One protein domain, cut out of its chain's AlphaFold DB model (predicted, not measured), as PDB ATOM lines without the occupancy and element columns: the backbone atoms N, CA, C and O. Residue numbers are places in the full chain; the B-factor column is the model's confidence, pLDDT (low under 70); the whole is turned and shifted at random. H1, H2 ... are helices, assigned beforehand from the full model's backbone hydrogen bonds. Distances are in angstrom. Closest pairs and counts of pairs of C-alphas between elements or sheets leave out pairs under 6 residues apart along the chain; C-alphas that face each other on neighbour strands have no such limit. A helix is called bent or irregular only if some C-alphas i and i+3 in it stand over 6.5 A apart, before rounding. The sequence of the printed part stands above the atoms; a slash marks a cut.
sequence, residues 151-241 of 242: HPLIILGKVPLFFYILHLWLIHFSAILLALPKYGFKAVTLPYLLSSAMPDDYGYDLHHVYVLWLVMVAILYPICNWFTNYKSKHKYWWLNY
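Overview. This is residues 151 to 241 of the 242 residues of an uncharacterized protein of Chroococcidiopsis sp. PCC 6712 (UniProt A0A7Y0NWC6). Two long helices, H4 and H2, run opposite ways and make a loose, elongated V, drawn together where the beginning of H2 comes near the second half of the bent helix H4 and spread apart toward the other end. Short helix H1 packs on H4 at the narrow end and H5 folds back beyond the end of H4, while at the wide end H3 packs on H2 and a long loop, residues 190 to 205, leads back to H4. The printed part has 91 residues with five named helices, in the order H1, H2, H3, H4, H5, and no named strand; the class is all helix. The whole is loose, with a radius of gyration of the C-alphas of 16.9 A, and spans 50 by 28 by 19 A.

Along the chain. H4, residues 206 to 233, is the longest helix; by its hydrogen bonds it was assigned as one helix, but it is bent, with C-alphas 219 and 222 6.6 A apart. Its arm H4a, residues 206 to 219, begins with C-alpha 206 at (197.212, 152.808, 186.127) and is 20.2 A long; its arm H4b, residues 222 to 233, is 17.0 A long. H2, residues 160 to 183, is 33.1 A long and only just irregular, with C-alphas 178 and 181 6.6 A apart. H1, residues 151 to 158, begins with C-alpha 151 at (191.754, 179.700, 187.150) and is 10.9 A long. H3 is residues 185 to 189, 6.5 A long. H5, residues 237 to 240, is 5.9 A long and ends with C-alpha 240 at (173.225, 179.016, 176.295).

Arrangement. H4a and H4b stand at a shallow tilt of 34 degrees, only just short of steep. H4a is close to H2 but not clearly touching it, the closest C-alphas, of Met 216 and Leu 170, being 7.4 A apart; they run opposite ways at a steep tilt of 51 degrees. H4b and H2 are also close but not clearly touching, at a shallow tilt of 27 degrees, opposite ways; their closest C-alphas, of Cys 224 and Phe 163, are 6.7 A apart. H1 touches H4b, with residues 224 to 228 of H4b alone, the closest C-alphas being those of Ile 155 and Asn 225, 6.1 A apart. H3 touches H2, with residues 176 to 180 of H2 alone, closest at the C-alphas of Val 188 and Ile 176, 5.9 A apart. H5 is close to H4b but not clearly touching it, with the C-alphas of Leu 239 and Lys 231 closest at 6.4 A. Every O i to N i+4 pair is within hydrogen-bond range in H1, H3 and H4a; 17 of 20 are in H2 and 7 of 8 in H4b, and H5 is too short for such a pair.

Size, cuts and confidence. The two C-alphas farthest apart, of Asp 200 and Lys 235, are 51.1 A apart. The printed part has no cut. The link from H3 to H4, 16 residues, is long; the other links are tight. Residues 191 to 196, 205 to 211 and 232 to 238 stand free. The mean pLDDT of the printed part is 81.0, with residues 186 to 200 and residue 240 under 70.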
ATOM      1  N   HIS A 151     192.319 178.977 188.288       82.44
ATOM      2  CA  HIS A 151     191.754 179.700 187.150       82.44
ATOM      3  C   HIS A 151     191.548 178.816 185.901       82.44
ATOM      4  O   HIS A 151     190.490 178.928 185.277       82.44
ATOM      5  N   PRO A 152     192.461 177.884 185.552       84.12
ATOM      6  CA  PRO A 152     192.220 176.949 184.455       84.12
ATOM      7  C   PRO A 152     190.977 176.071 184.660       84.12
ATOM      8  O   PRO A 152     190.205 175.861 183.726       84.12
ATOM      9  N   LEU A 153     190.726 175.619 185.894       84.38
ATOM     10  CA  LEU A 153     189.549 174.810 186.232       84.38
ATOM     11  C   LEU A 153     188.254 175.625 186.118       84.38
ATOM     12  O   LEU A 153     187.231 175.093 185.697       84.38
ATOM     13  N   ILE A 154     188.299 176.923 186.435       84.50
ATOM     14  CA  ILE A 154     187.154 177.828 186.254       84.50
ATOM     15  C   ILE A 154     186.783 177.935 184.769       84.50
ATOM     16  O   ILE A 154     185.601 177.975 184.443       84.50
ATOM     17  N   ILE A 155     187.768 177.969 183.864       83.75
ATOM     18  CA  ILE A 155     187.517 178.014 182.414       83.75
ATOM     19  C   ILE A 155     186.816 176.732 181.953       83.75
ATOM     20  O   ILE A 155     185.793 176.815 181.279       83.75
ATOM     21  N   LEU A 156     187.307 175.562 182.371       85.69
ATOM     22  CA  LEU A 156     186.659 174.281 182.063       85.69
ATOM     23  C   LEU A 156     185.227 174.221 182.623       85.69
ATOM     24  O   LEU A 156     184.304 173.785 181.938       85.69
ATOM     25  N   GLY A 157     185.019 174.736 183.838       84.62
ATOM     26  CA  GLY A 157     183.713 174.778 184.496       84.62
ATOM     27  C   GLY A 157     182.692 175.741 183.879       84.62
ATOM     28  O   GLY A 157     181.509 175.618 184.178       84.62
ATOM     29  N   LYS A 158     183.101 176.684 183.016       86.12
ATOM     30  CA  LYS A 158     182.174 177.594 182.307       86.12
ATOM     31  C   LYS A 158     181.458 176.931 181.134       86.12
ATOM     32  O   LYS A 158     180.384 177.392 180.749       86.12
ATOM     33  N   VAL A 159     182.060 175.892 180.561       90.19
ATOM     34  CA  VAL A 159     181.561 175.176 179.376       90.19
ATOM     35  C   VAL A 159     181.587 173.655 179.617       90.19
ATOM     36  O   VAL A 159     182.181 172.901 178.842       90.19
ATOM     37  N   PRO A 160     180.978 173.171 180.723       89.19
ATOM     38  CA  PRO A 160     181.130 171.789 181.168       89.19
ATOM     39  C   PRO A 160     180.494 170.797 180.191       89.19
ATOM     40  O   PRO A 160     181.021 169.702 180.018       89.19
ATOM     41  N   LEU A 161     179.398 171.173 179.518       89.19
ATOM     42  CA  LEU A 161     178.754 170.315 178.524       89.19
ATOM     43  C   LEU A 161     179.606 170.195 177.255       89.19
ATOM     44  O   LEU A 161     179.771 169.099 176.725       89.19
ATOM     45  N   PHE A 162     180.196 171.297 176.796       90.56
ATOM     46  CA  PHE A 162     181.130 171.278 175.675       90.56
ATOM     47  C   PHE A 162     182.363 170.408 175.968       90.56
ATOM     48  O   PHE A 162     182.714 169.546 175.161       90.56
ATOM     49  N   PHE A 163     182.965 170.561 177.154       91.00
ATOM     50  CA  PHE A 163     184.025 169.664 177.622       91.00
ATOM     51  C   PHE A 163     183.540 168.207 177.666       91.00
ATOM     52  O   PHE A 163     184.240 167.304 177.203       91.00
ATOM     53  N   TYR A 164     182.326 167.970 178.177       90.38
ATOM     54  CA  TYR A 164     181.733 166.640 178.259       90.38
ATOM     55  C   TYR A 164     181.616 165.972 176.878       90.38
ATOM     56  O   TYR A 164     181.995 164.824 176.695       90.38
ATOM     57  N   ILE A 165     181.151 166.694 175.866       92.25
ATOM     58  CA  ILE A 165     181.021 166.121 174.526       92.25
ATOM     59  C   ILE A 165     182.407 165.846 173.935       92.25
ATOM     60  O   ILE A 165     182.672 164.733 173.488       92.25
ATOM     61  N   LEU A 166     183.313 166.826 173.966       92.44
ATOM     62  CA  LEU A 166     184.632 166.686 173.346       92.44
ATOM     63  C   LEU A 166     185.491 165.593 173.979       92.44
ATOM     64  O   LEU A 166     186.144 164.848 173.249       92.44
ATOM     65  N   HIS A 167     185.507 165.477 175.312       89.69
ATOM     66  CA  HIS A 167     186.339 164.460 175.949       89.69
ATOM     67  C   HIS A 167     185.864 163.042 175.610       89.69
ATOM     68  O   HIS A 167     186.717 162.177 175.467       89.69
ATOM     69  N   LEU A 168     184.558 162.794 175.410       90.38
ATOM     70  CA  LEU A 168     184.072 161.476 174.980       90.38
ATOM     71  C   LEU A 168     184.679 161.083 173.630       90.38
ATOM     72  O   LEU A 168     185.275 160.013 173.508       90.38
ATOM     73  N   TRP A 169     184.595 161.972 172.636       90.75
ATOM     74  CA  TRP A 169     185.204 161.742 171.323       90.75
ATOM     75  C   TRP A 169     186.716 161.568 171.419       90.75
ATOM     76  O   TRP A 169     187.268 160.677 170.779       90.75
ATOM     77  N   LEU A 170     187.381 162.372 172.250       91.44
ATOM     78  CA  LEU A 170     188.824 162.282 172.448       91.44
ATOM     79  C   LEU A 170     189.227 160.953 173.103       91.44
ATOM     80  O   LEU A 170     190.206 160.351 172.671       91.44
ATOM     81  N   ILE A 171     188.468 160.463 174.094       89.12
ATOM     82  CA  ILE A 171     188.735 159.172 174.750       89.12
ATOM     83  C   ILE A 171     188.577 158.060 173.721       89.12
ATOM     84  O   ILE A 171     189.494 157.260 173.559       89.12
ATOM     85  N   HIS A 172     187.469 158.039 172.978       84.88
ATOM     86  CA  HIS A 172     187.240 157.022 171.953       84.88
ATOM     87  C   HIS A 172     188.310 157.053 170.860       84.88
ATOM     88  O   HIS A 172     188.853 156.011 170.506       84.88
ATOM     89  N   PHE A 173     188.670 158.238 170.369       87.31
ATOM     90  CA  PHE A 173     189.726 158.383 169.373       87.31
ATOM     91  C   PHE A 173     191.082 157.905 169.906       87.31
ATOM     92  O   PHE A 173     191.777 157.150 169.229       87.31
ATOM     93  N   SER A 174     191.437 158.280 171.140       86.00
ATOM     94  CA  SER A 174     192.675 157.825 171.781       86.00
ATOM     95  C   SER A 174     192.694 156.310 171.988       86.00
ATOM     96  O   SER A 174     193.707 155.673 171.713       86.00
ATOM     97  N   ALA A 175     191.564 155.712 172.374       82.75
ATOM     98  CA  ALA A 175     191.431 154.272 172.534       82.75
ATOM     99  C   ALA A 175     191.638 153.546 171.199       82.75
ATOM    100  O   ALA A 175     192.369 152.564 171.151       82.75
ATOM    101  N   ILE A 176     191.073 154.063 170.103       83.06
ATOM    102  CA  ILE A 176     191.268 153.514 168.754       83.06
ATOM    103  C   ILE A 176     192.735 153.625 168.330       83.06
ATOM    104  O   ILE A 176     193.319 152.641 167.886       83.06
ATOM    105  N   LEU A 177     193.349 154.797 168.501       84.69
ATOM    106  CA  LEU A 177     194.739 155.039 168.112       84.69
ATOM    107  C   LEU A 177     195.720 154.126 168.860       84.69
ATOM    108  O   LEU A 177     196.692 153.653 168.278       84.69
ATOM    109  N   LEU A 178     195.454 153.873 170.141       82.69
ATOM    110  CA  LEU A 178     196.268 153.014 170.996       82.69
ATOM    111  C   LEU A 178     196.002 151.518 170.757       82.69
ATOM    112  O   LEU A 178     196.933 150.714 170.807       82.69
ATOM    113  N   ALA A 179     194.756 151.136 170.461       78.44
ATOM    114  CA  ALA A 179     194.366 149.741 170.276       78.44
ATOM    115  C   ALA A 179     194.645 149.208 168.861       78.44
ATOM    116  O   ALA A 179     194.995 148.036 168.725       78.44
ATOM    117  N   LEU A 180     194.528 150.031 167.811       80.19
ATOM    118  CA  LEU A 180     194.711 149.594 166.419       80.19
ATOM    119  C   LEU A 180     196.082 148.946 166.149       80.19
ATOM    120  O   LEU A 180     196.092 147.860 165.568       80.19
ATOM    121  N   PRO A 181     197.223 149.532 166.566       81.38
ATOM    122  CA  PRO A 181     198.539 148.955 166.287       81.38
ATOM    123  C   PRO A 181     198.802 147.652 167.048       81.38
ATOM    124  O   PRO A 181     199.601 146.835 166.604       81.38
ATOM    125  N   LYS A 182     198.151 147.472 168.203       75.94
ATOM    126  CA  LYS A 182     198.422 146.379 169.145       75.94
ATOM    127  C   LYS A 182     197.463 145.194 168.981       75.94
ATOM    128  O   LYS A 182     197.880 144.050 169.099       75.94
ATOM    129  N   TYR A 183     196.192 145.472 168.692       73.56
ATOM    130  CA  TYR A 183     195.101 144.489 168.710       73.56
ATOM    131  C   TYR A 183     194.290 144.442 167.400       73.56
ATOM    132  O   TYR A 183     193.406 143.595 167.240       73.56
ATOM    133  N   GLY A 184     194.581 145.330 166.441       74.81
ATOM    134  CA  GLY A 184     193.915 145.383 165.139       74.81
ATOM    135  C   GLY A 184     192.442 145.812 165.195       74.81
ATOM    136  O   GLY A 184     191.923 146.270 166.214       74.81
ATOM    137  N   PHE A 185     191.733 145.652 164.073       70.94
ATOM    138  CA  PHE A 185     190.348 146.125 163.911       70.94
ATOM    139  C   PHE A 185     189.326 145.456 164.850       70.94
ATOM    140  O   PHE A 185     188.299 146.061 165.148       70.94
ATOM    141  N   LYS A 186     189.595 144.238 165.344       65.19
ATOM    142  CA  LYS A 186     188.671 143.492 166.224       65.19
ATOM    143  C   LYS A 186     188.503 144.136 167.605       65.19
ATOM    144  O   LYS A 186     187.425 144.047 168.178       65.19
ATOM    145  N   ALA A 187     189.536 144.805 168.117       61.31
ATOM    146  CA  ALA A 187     189.472 145.501 169.403       61.31
ATOM    147  C   ALA A 187     188.727 146.844 169.332       61.31
ATOM    148  O   ALA A 187     188.270 147.352 170.351       61.31
ATOM    149  N   VAL A 188     188.588 147.412 168.132       63.78
ATOM    150  CA  VAL A 188     187.945 148.714 167.902       63.78
ATOM    151  C   VAL A 188     186.442 148.589 167.661       63.78
ATOM    152  O   VAL A 188     185.683 149.490 168.007       63.78
ATOM    153  N   THR A 189     185.995 147.483 167.065       61.56
ATOM    154  CA  THR A 189     184.594 147.294 166.658       61.56
ATOM    155  C   THR A 189     183.728 146.600 167.709       61.56
ATOM    156  O   THR A 189     182.503 146.630 167.596       61.56
ATOM    157  N   LEU A 190     184.328 145.991 168.736       60.00
ATOM    158  CA  LEU A 190     183.596 145.294 169.792       60.00
ATOM    159  C   LEU A 190     183.204 146.250 170.932       60.00
ATOM    160  O   LEU A 190     184.078 146.864 171.546       60.00
ATOM    161  N   PRO A 191     181.910 146.346 171.293       55.88
ATOM    162  CA  PRO A 191     181.498 147.088 172.476       55.88
ATOM    163  C   PRO A 191     182.079 146.427 173.732       55.88
ATOM    164  O   PRO A 191     181.795 145.258 174.001       55.88
ATOM    165  N   TYR A 192     182.831 147.188 174.533       54.06
ATOM    166  CA  TYR A 192     183.398 146.755 175.825       54.06
ATOM    167  C   TYR A 192     182.358 146.091 176.752       54.06
ATOM    168  O   TYR A 192     182.684 145.213 177.540       54.06
ATOM    169  N   LEU A 193     181.082 146.472 176.626       50.69
ATOM    170  CA  LEU A 193     179.975 145.955 177.435       50.69
ATOM    171  C   LEU A 193     179.428 144.587 176.990       50.69
ATOM    172  O   LEU A 193     178.627 144.009 177.720       50.69
ATOM    173  N   LEU A 194     179.789 144.091 175.803       51.66
ATOM    174  CA  LEU A 194     179.108 142.952 175.169       51.66
ATOM    175  C   LEU A 194     180.017 141.772 174.819       51.66
ATOM    176  O   LEU A 194     179.500 140.745 174.390       51.66
ATOM    177  N   SER A 195     181.338 141.881 174.987       50.41
ATOM    178  CA  SER A 195     182.239 140.824 174.531       50.41
ATOM    179  C   SER A 195     183.281 140.412 175.560       50.41
ATOM    180  O   SER A 195     184.198 141.162 175.880       50.41
ATOM    181  N   SER A 196     183.181 139.155 175.986       54.06
ATOM    182  CA  SER A 196     184.200 138.407 176.730       54.06
ATOM    183  C   SER A 196     185.412 138.009 175.868       54.06
ATOM    184  O   SER A 196     186.229 137.215 176.313       54.06
ATOM    185  N   ALA A 197     185.518 138.507 174.629       58.25
ATOM    186  CA  ALA A 197     186.560 138.144 173.663       58.25
ATOM    187  C   ALA A 197     187.700 139.177 173.560       58.25
ATOM    188  O   ALA A 197     188.377 139.241 172.530       58.25
ATOM    189  N   MET A 198     187.889 140.025 174.576       63.16
ATOM    190  CA  MET A 198     189.070 140.893 174.639       63.16
ATOM    191  C   MET A 198     190.317 140.069 175.008       63.16
ATOM    192  O   MET A 198     190.198 139.156 175.820       63.16
ATOM    193  N   PRO A 199     191.491 140.366 174.422       64.94
ATOM    194  CA  PRO A 199     192.753 139.719 174.788       64.94
ATOM    195  C   PRO A 199     193.076 139.862 176.282       64.94
ATOM    196  O   PRO A 199     192.783 140.898 176.876       64.94
ATOM    197  N   ASP A 200     193.732 138.863 176.874       66.81
ATOM    198  CA  ASP A 200     194.086 138.867 178.305       66.81
ATOM    199  C   ASP A 200     195.066 139.995 178.683       66.81
ATOM    200  O   ASP A 200     195.120 140.424 179.835       66.81
ATOM    201  N   ASP A 201     195.828 140.509 177.716       72.81
ATOM    202  CA  ASP A 201     196.751 141.633 177.878       72.81
ATOM    203  C   ASP A 201     196.116 142.994 177.532       72.81
ATOM    204  O   ASP A 201     196.820 144.005 177.449       72.81
ATOM    205  N   TYR A 202     194.798 143.039 177.301       70.69
ATOM    206  CA  TYR A 202     194.087 144.251 176.910       70.69
ATOM    207  C   TYR A 202     193.969 145.236 178.076       70.69
ATOM    208  O   TYR A 202     193.218 145.038 179.030       70.69
ATOM    209  N   GLY A 203     194.684 146.351 177.969       73.06
ATOM    210  CA  GLY A 203     194.631 147.433 178.941       73.06
ATOM    211  C   GLY A 203     195.965 148.147 179.090       73.06
ATOM    212  O   GLY A 203     196.983 147.761 178.518       73.06
ATOM    213  N   TYR A 204     195.943 149.219 179.872       79.06
ATOM    214  CA  TYR A 204     197.131 149.967 180.256       79.06
ATOM    215  C   TYR A 204     197.220 150.016 181.774       79.06
ATOM    216  O   TYR A 204     196.200 150.054 182.463       79.06
ATOM    217  N   ASP A 205     198.447 150.037 182.284       85.19
ATOM    218  CA  ASP A 205     198.694 150.216 183.707       85.19
ATOM    219  C   ASP A 205     198.163 151.576 184.206       85.19
ATOM    220  O   ASP A 205     198.061 152.549 183.450       85.19
ATOM    221  N   LEU A 206     197.846 151.653 185.499       85.19
ATOM    222  CA  LEU A 206     197.212 152.808 186.127       85.19
ATOM    223  C   LEU A 206     198.000 154.106 185.886       85.19
ATOM    224  O   LEU A 206     197.408 155.151 185.606       85.19
ATOM    225  N   HIS A 207     199.333 154.041 185.930       89.44
ATOM    226  CA  HIS A 207     200.189 155.199 185.672       89.44
ATOM    227  C   HIS A 207     200.002 155.754 184.252       89.44
ATOM    228  O   HIS A 207     199.895 156.967 184.071       89.44
ATOM    229  N   HIS A 208     199.891 154.877 183.252       86.19
ATOM    230  CA  HIS A 208     199.689 155.270 181.856       86.19
ATOM    231  C   HIS A 208     198.328 155.936 181.655       86.19
ATOM    232  O   HIS A 208     198.234 156.949 180.963       86.19
ATOM    233  N   VAL A 209     197.285 155.413 182.307       88.12
ATOM    234  CA  VAL A 209     195.939 155.997 182.260       88.12
ATOM    235  C   VAL A 209     195.941 157.418 182.832       88.12
ATOM    236  O   VAL A 209     195.354 158.317 182.231       88.12
ATOM    237  N   TYR A 210     196.649 157.660 183.941       91.25
ATOM    238  CA  TYR A 210     196.762 159.004 184.515       91.25
ATOM    239  C   TYR A 210     197.531 159.982 183.622       91.25
ATOM    240  O   TYR A 210     197.124 161.139 183.496       91.25
ATOM    241  N   VAL A 211     198.613 159.534 182.980       93.56
ATOM    242  CA  VAL A 211     199.363 160.363 182.024       93.56
ATOM    243  C   VAL A 211     198.490 160.717 180.822       93.56
ATOM    244  O   VAL A 211     198.399 161.891 180.462       93.56
ATOM    245  N   LEU A 212     197.796 159.735 180.236       90.50
ATOM    246  CA  LEU A 212     196.881 159.965 179.119       90.50
ATOM    247  C   LEU A 212     195.779 160.957 179.510       90.50
ATOM    248  O   LEU A 212     195.520 161.913 178.783       90.50
ATOM    249  N   TRP A 213     195.181 160.778 180.688       93.31
ATOM    250  CA  TRP A 213     194.170 161.688 181.220       93.31
ATOM    251  C   TRP A 213     194.690 163.129 181.347       93.31
ATOM    252  O   TRP A 213     194.019 164.057 180.894       93.31
ATOM    253  N   LEU A 214     195.901 163.333 181.884       93.31
ATOM    254  CA  LEU A 214     196.518 164.663 181.970       93.31
ATOM    255  C   LEU A 214     196.738 165.291 180.590       93.31
ATOM    256  O   LEU A 214     196.416 166.463 180.393       93.31
ATOM    257  N   VAL A 215     197.243 164.514 179.627       94.06
ATOM    258  CA  VAL A 215     197.448 164.971 178.243       94.06
ATOM    259  C   VAL A 215     196.122 165.393 177.614       94.06
ATOM    260  O   VAL A 215     196.030 166.461 177.012       94.06
ATOM    261  N   MET A 216     195.068 164.603 177.797       91.88
ATOM    262  CA  MET A 216     193.741 164.916 177.274       91.88
ATOM    263  C   MET A 216     193.166 166.201 177.868       91.88
ATOM    264  O   MET A 216     192.655 167.045 177.132       91.88
ATOM    265  N   VAL A 217     193.283 166.391 179.185       92.00
ATOM    266  CA  VAL A 217     192.864 167.636 179.847       92.00
ATOM    267  C   VAL A 217     193.664 168.828 179.311       92.00
ATOM    268  O   VAL A 217     193.079 169.876 179.028       92.00
ATOM    269  N   ALA A 218     194.975 168.667 179.104       92.25
ATOM    270  CA  ALA A 218     195.833 169.708 178.544       92.25
ATOM    271  C   ALA A 218     195.451 170.086 177.100       92.25
ATOM    272  O   ALA A 218     195.458 171.268 176.768       92.25
ATOM    273  N   ILE A 219     195.060 169.115 176.265       93.12
ATOM    274  CA  ILE A 219     194.572 169.349 174.892       93.12
ATOM    275  C   ILE A 219     193.216 170.063 174.896       93.12
ATOM    276  O   ILE A 219     192.984 170.978 174.105       93.12
ATOM    277  N   LEU A 220     192.305 169.665 175.787       91.88
ATOM    278  CA  LEU A 220     190.956 170.232 175.848       91.88
ATOM    279  C   LEU A 220     190.931 171.650 176.419       91.88
ATOM    280  O   LEU A 220     190.055 172.438 176.060       91.88
ATOM    281  N   TYR A 221     191.887 171.995 177.279       91.75
ATOM    282  CA  TYR A 221     191.977 173.312 177.901       91.75
ATOM    283  C   TYR A 221     191.969 174.494 176.904       91.75
ATOM    284  O   TYR A 221     191.081 175.347 177.024       91.75
ATOM    285  N   PRO A 222     192.872 174.583 175.902       92.56
ATOM    286  CA  PRO A 222     192.863 175.686 174.939       92.56
ATOM    287  C   PRO A 222     191.577 175.727 174.102       92.56
ATOM    288  O   PRO A 222     191.077 176.816 173.817       92.56
ATOM    289  N   ILE A 223     190.998 174.566 173.774       91.94
ATOM    290  CA  ILE A 223     189.747 174.457 173.005       91.94
ATOM    291  C   ILE A 223     188.572 175.026 173.816       91.94
ATOM    292  O   ILE A 223     187.792 175.838 173.314       91.94
ATOM    293  N   CYS A 224     188.477 174.672 175.102       90.94
ATOM    294  CA  CYS A 224     187.455 175.200 176.007       90.94
ATOM    295  C   CYS A 224     187.634 176.702 176.266       90.94
ATOM    296  O   CYS A 224     186.651 177.444 176.341       90.94
ATOM    297  N   ASN A 225     188.879 177.175 176.369       90.00
ATOM    298  CA  ASN A 225     189.174 178.597 176.534       90.00
ATOM    299  C   ASN A 225     188.740 179.414 175.307       90.00
ATOM    300  O   ASN A 225     188.096 180.456 175.443       90.00
ATOM    301  N   TRP A 226     189.036 178.921 174.102       92.06
ATOM    302  CA  TRP A 226     188.565 179.530 172.860       92.06
ATOM    303  C   TRP A 226     187.033 179.586 172.805       92.06
ATOM    304  O   TRP A 226     186.469 180.659 172.580       92.06
ATOM    305  N   PHE A 227     186.353 178.474 173.105       88.81
ATOM    306  CA  PHE A 227     184.890 178.411 173.075       88.81
ATOM    307  C   PHE A 227     184.243 179.336 174.115       88.81
ATOM    308  O   PHE A 227     183.254 180.007 173.825       88.81
ATOM    309  N   THR A 228     184.847 179.467 175.300       87.19
ATOM    310  CA  THR A 228     184.399 180.417 176.331       87.19
ATOM    311  C   THR A 228     184.437 181.864 175.822       87.19
ATOM    312  O   THR A 228     183.494 182.626 176.043       87.19
ATOM    313  N   ASN A 229     185.498 182.247 175.104       87.38
ATOM    314  CA  ASN A 229     185.627 183.578 174.500       87.38
ATOM    315  C   ASN A 229     184.706 183.779 173.290       87.38
ATOM    316  O   ASN A 229     184.292 184.901 173.008       87.38
ATOM    317  N   TYR A 230     184.378 182.710 172.567       87.44
ATOM    318  CA  TYR A 230     183.401 182.751 171.484       87.44
ATOM    319  C   TYR A 230     181.982 182.967 172.031       87.44
ATOM    320  O   TYR A 230     181.280 183.890 171.614       87.44
ATOM    321  N   LYS A 231     181.592 182.186 173.045       84.00
ATOM    322  CA  LYS A 231     180.294 182.287 173.725       84.00
ATOM    323  C   LYS A 231     180.070 183.656 174.374       84.00
ATOM    324  O   LYS A 231     178.939 184.126 174.420       84.00
ATOM    325  N   SER A 232     181.121 184.333 174.846       82.81
ATOM    326  CA  SER A 232     180.985 185.686 175.409       82.81
ATOM    327  C   SER A 232     180.725 186.771 174.356       82.81
ATOM    328  O   SER A 232     180.142 187.804 174.683       82.81
ATOM    329  N   LYS A 233     181.120 186.541 173.096       85.50
ATOM    330  CA  LYS A 233     180.967 187.494 171.985       85.50
ATOM    331  C   LYS A 233     179.692 187.280 171.165       85.50
ATOM    332  O   LYS A 233     179.218 188.226 170.540       85.50
ATOM    333  N   HIS A 234     179.119 186.077 171.180       83.81
ATOM    334  CA  HIS A 234     177.958 185.718 170.363       83.81
ATOM    335  C   HIS A 234     176.761 185.290 171.221       83.81
ATOM    336  O   HIS A 234     176.878 184.430 172.086       83.81
ATOM    337  N   LYS A 235     175.579 185.866 170.959       74.62
ATOM    338  CA  LYS A 235     174.331 185.578 171.691       74.62
ATOM    339  C   LYS A 235     173.350 184.771 170.837       74.62
ATOM    340  O   LYS A 235     172.304 185.277 170.443       74.62
ATOM    341  N   TYR A 236     173.692 183.520 170.538       83.56
ATOM    342  CA  TYR A 236     172.773 182.577 169.887       83.56
ATOM    343  C   TYR A 236     172.046 181.717 170.929       83.56
ATOM    344  O   TYR A 236     172.612 181.389 171.968       83.56
ATOM    345  N   TRP A 237     170.805 181.307 170.646       80.44
ATOM    346  CA  TRP A 237     169.984 180.529 171.587       80.44
ATOM    347  C   TRP A 237     170.629 179.189 171.994       80.44
ATOM    348  O   TRP A 237     170.622 178.836 173.171       80.44
ATOM    349  N   TRP A 238     171.269 178.486 171.055       78.00
ATOM    350  CA  TRP A 238     171.930 177.197 171.310       78.00
ATOM    351  C   TRP A 238     173.214 177.318 172.150       78.00
ATOM    352  O   TRP A 238     173.575 176.377 172.853       78.00
ATOM    353  N   LEU A 239     173.875 178.484 172.146       75.31
ATOM    354  CA  LEU A 239     175.087 178.723 172.941       75.31
ATOM    355  C   LEU A 239     174.804 178.768 174.445       75.31
ATOM    356  O   LEU A 239     175.714 178.558 175.236       75.31
ATOM    357  N   ASN A 240     173.565 179.028 174.870       68.00
ATOM    358  CA  ASN A 240     173.225 179.016 176.295       68.00
ATOM    359  C   ASN A 240     173.249 177.603 176.890       68.00
ATOM    360  O   ASN A 240     173.473 177.465 178.091       68.00
ATOM    361  N   TYR A 241     173.054 176.580 176.055       71.00
ATOM    362  CA  TYR A 241     173.009 175.184 176.479       71.00
ATOM    363  C   TYR A 241     174.390 174.507 176.488       71.00
ATOM    364  O   TYR A 241     174.600 173.631 177.322       71.00
TER     365      TYR A 241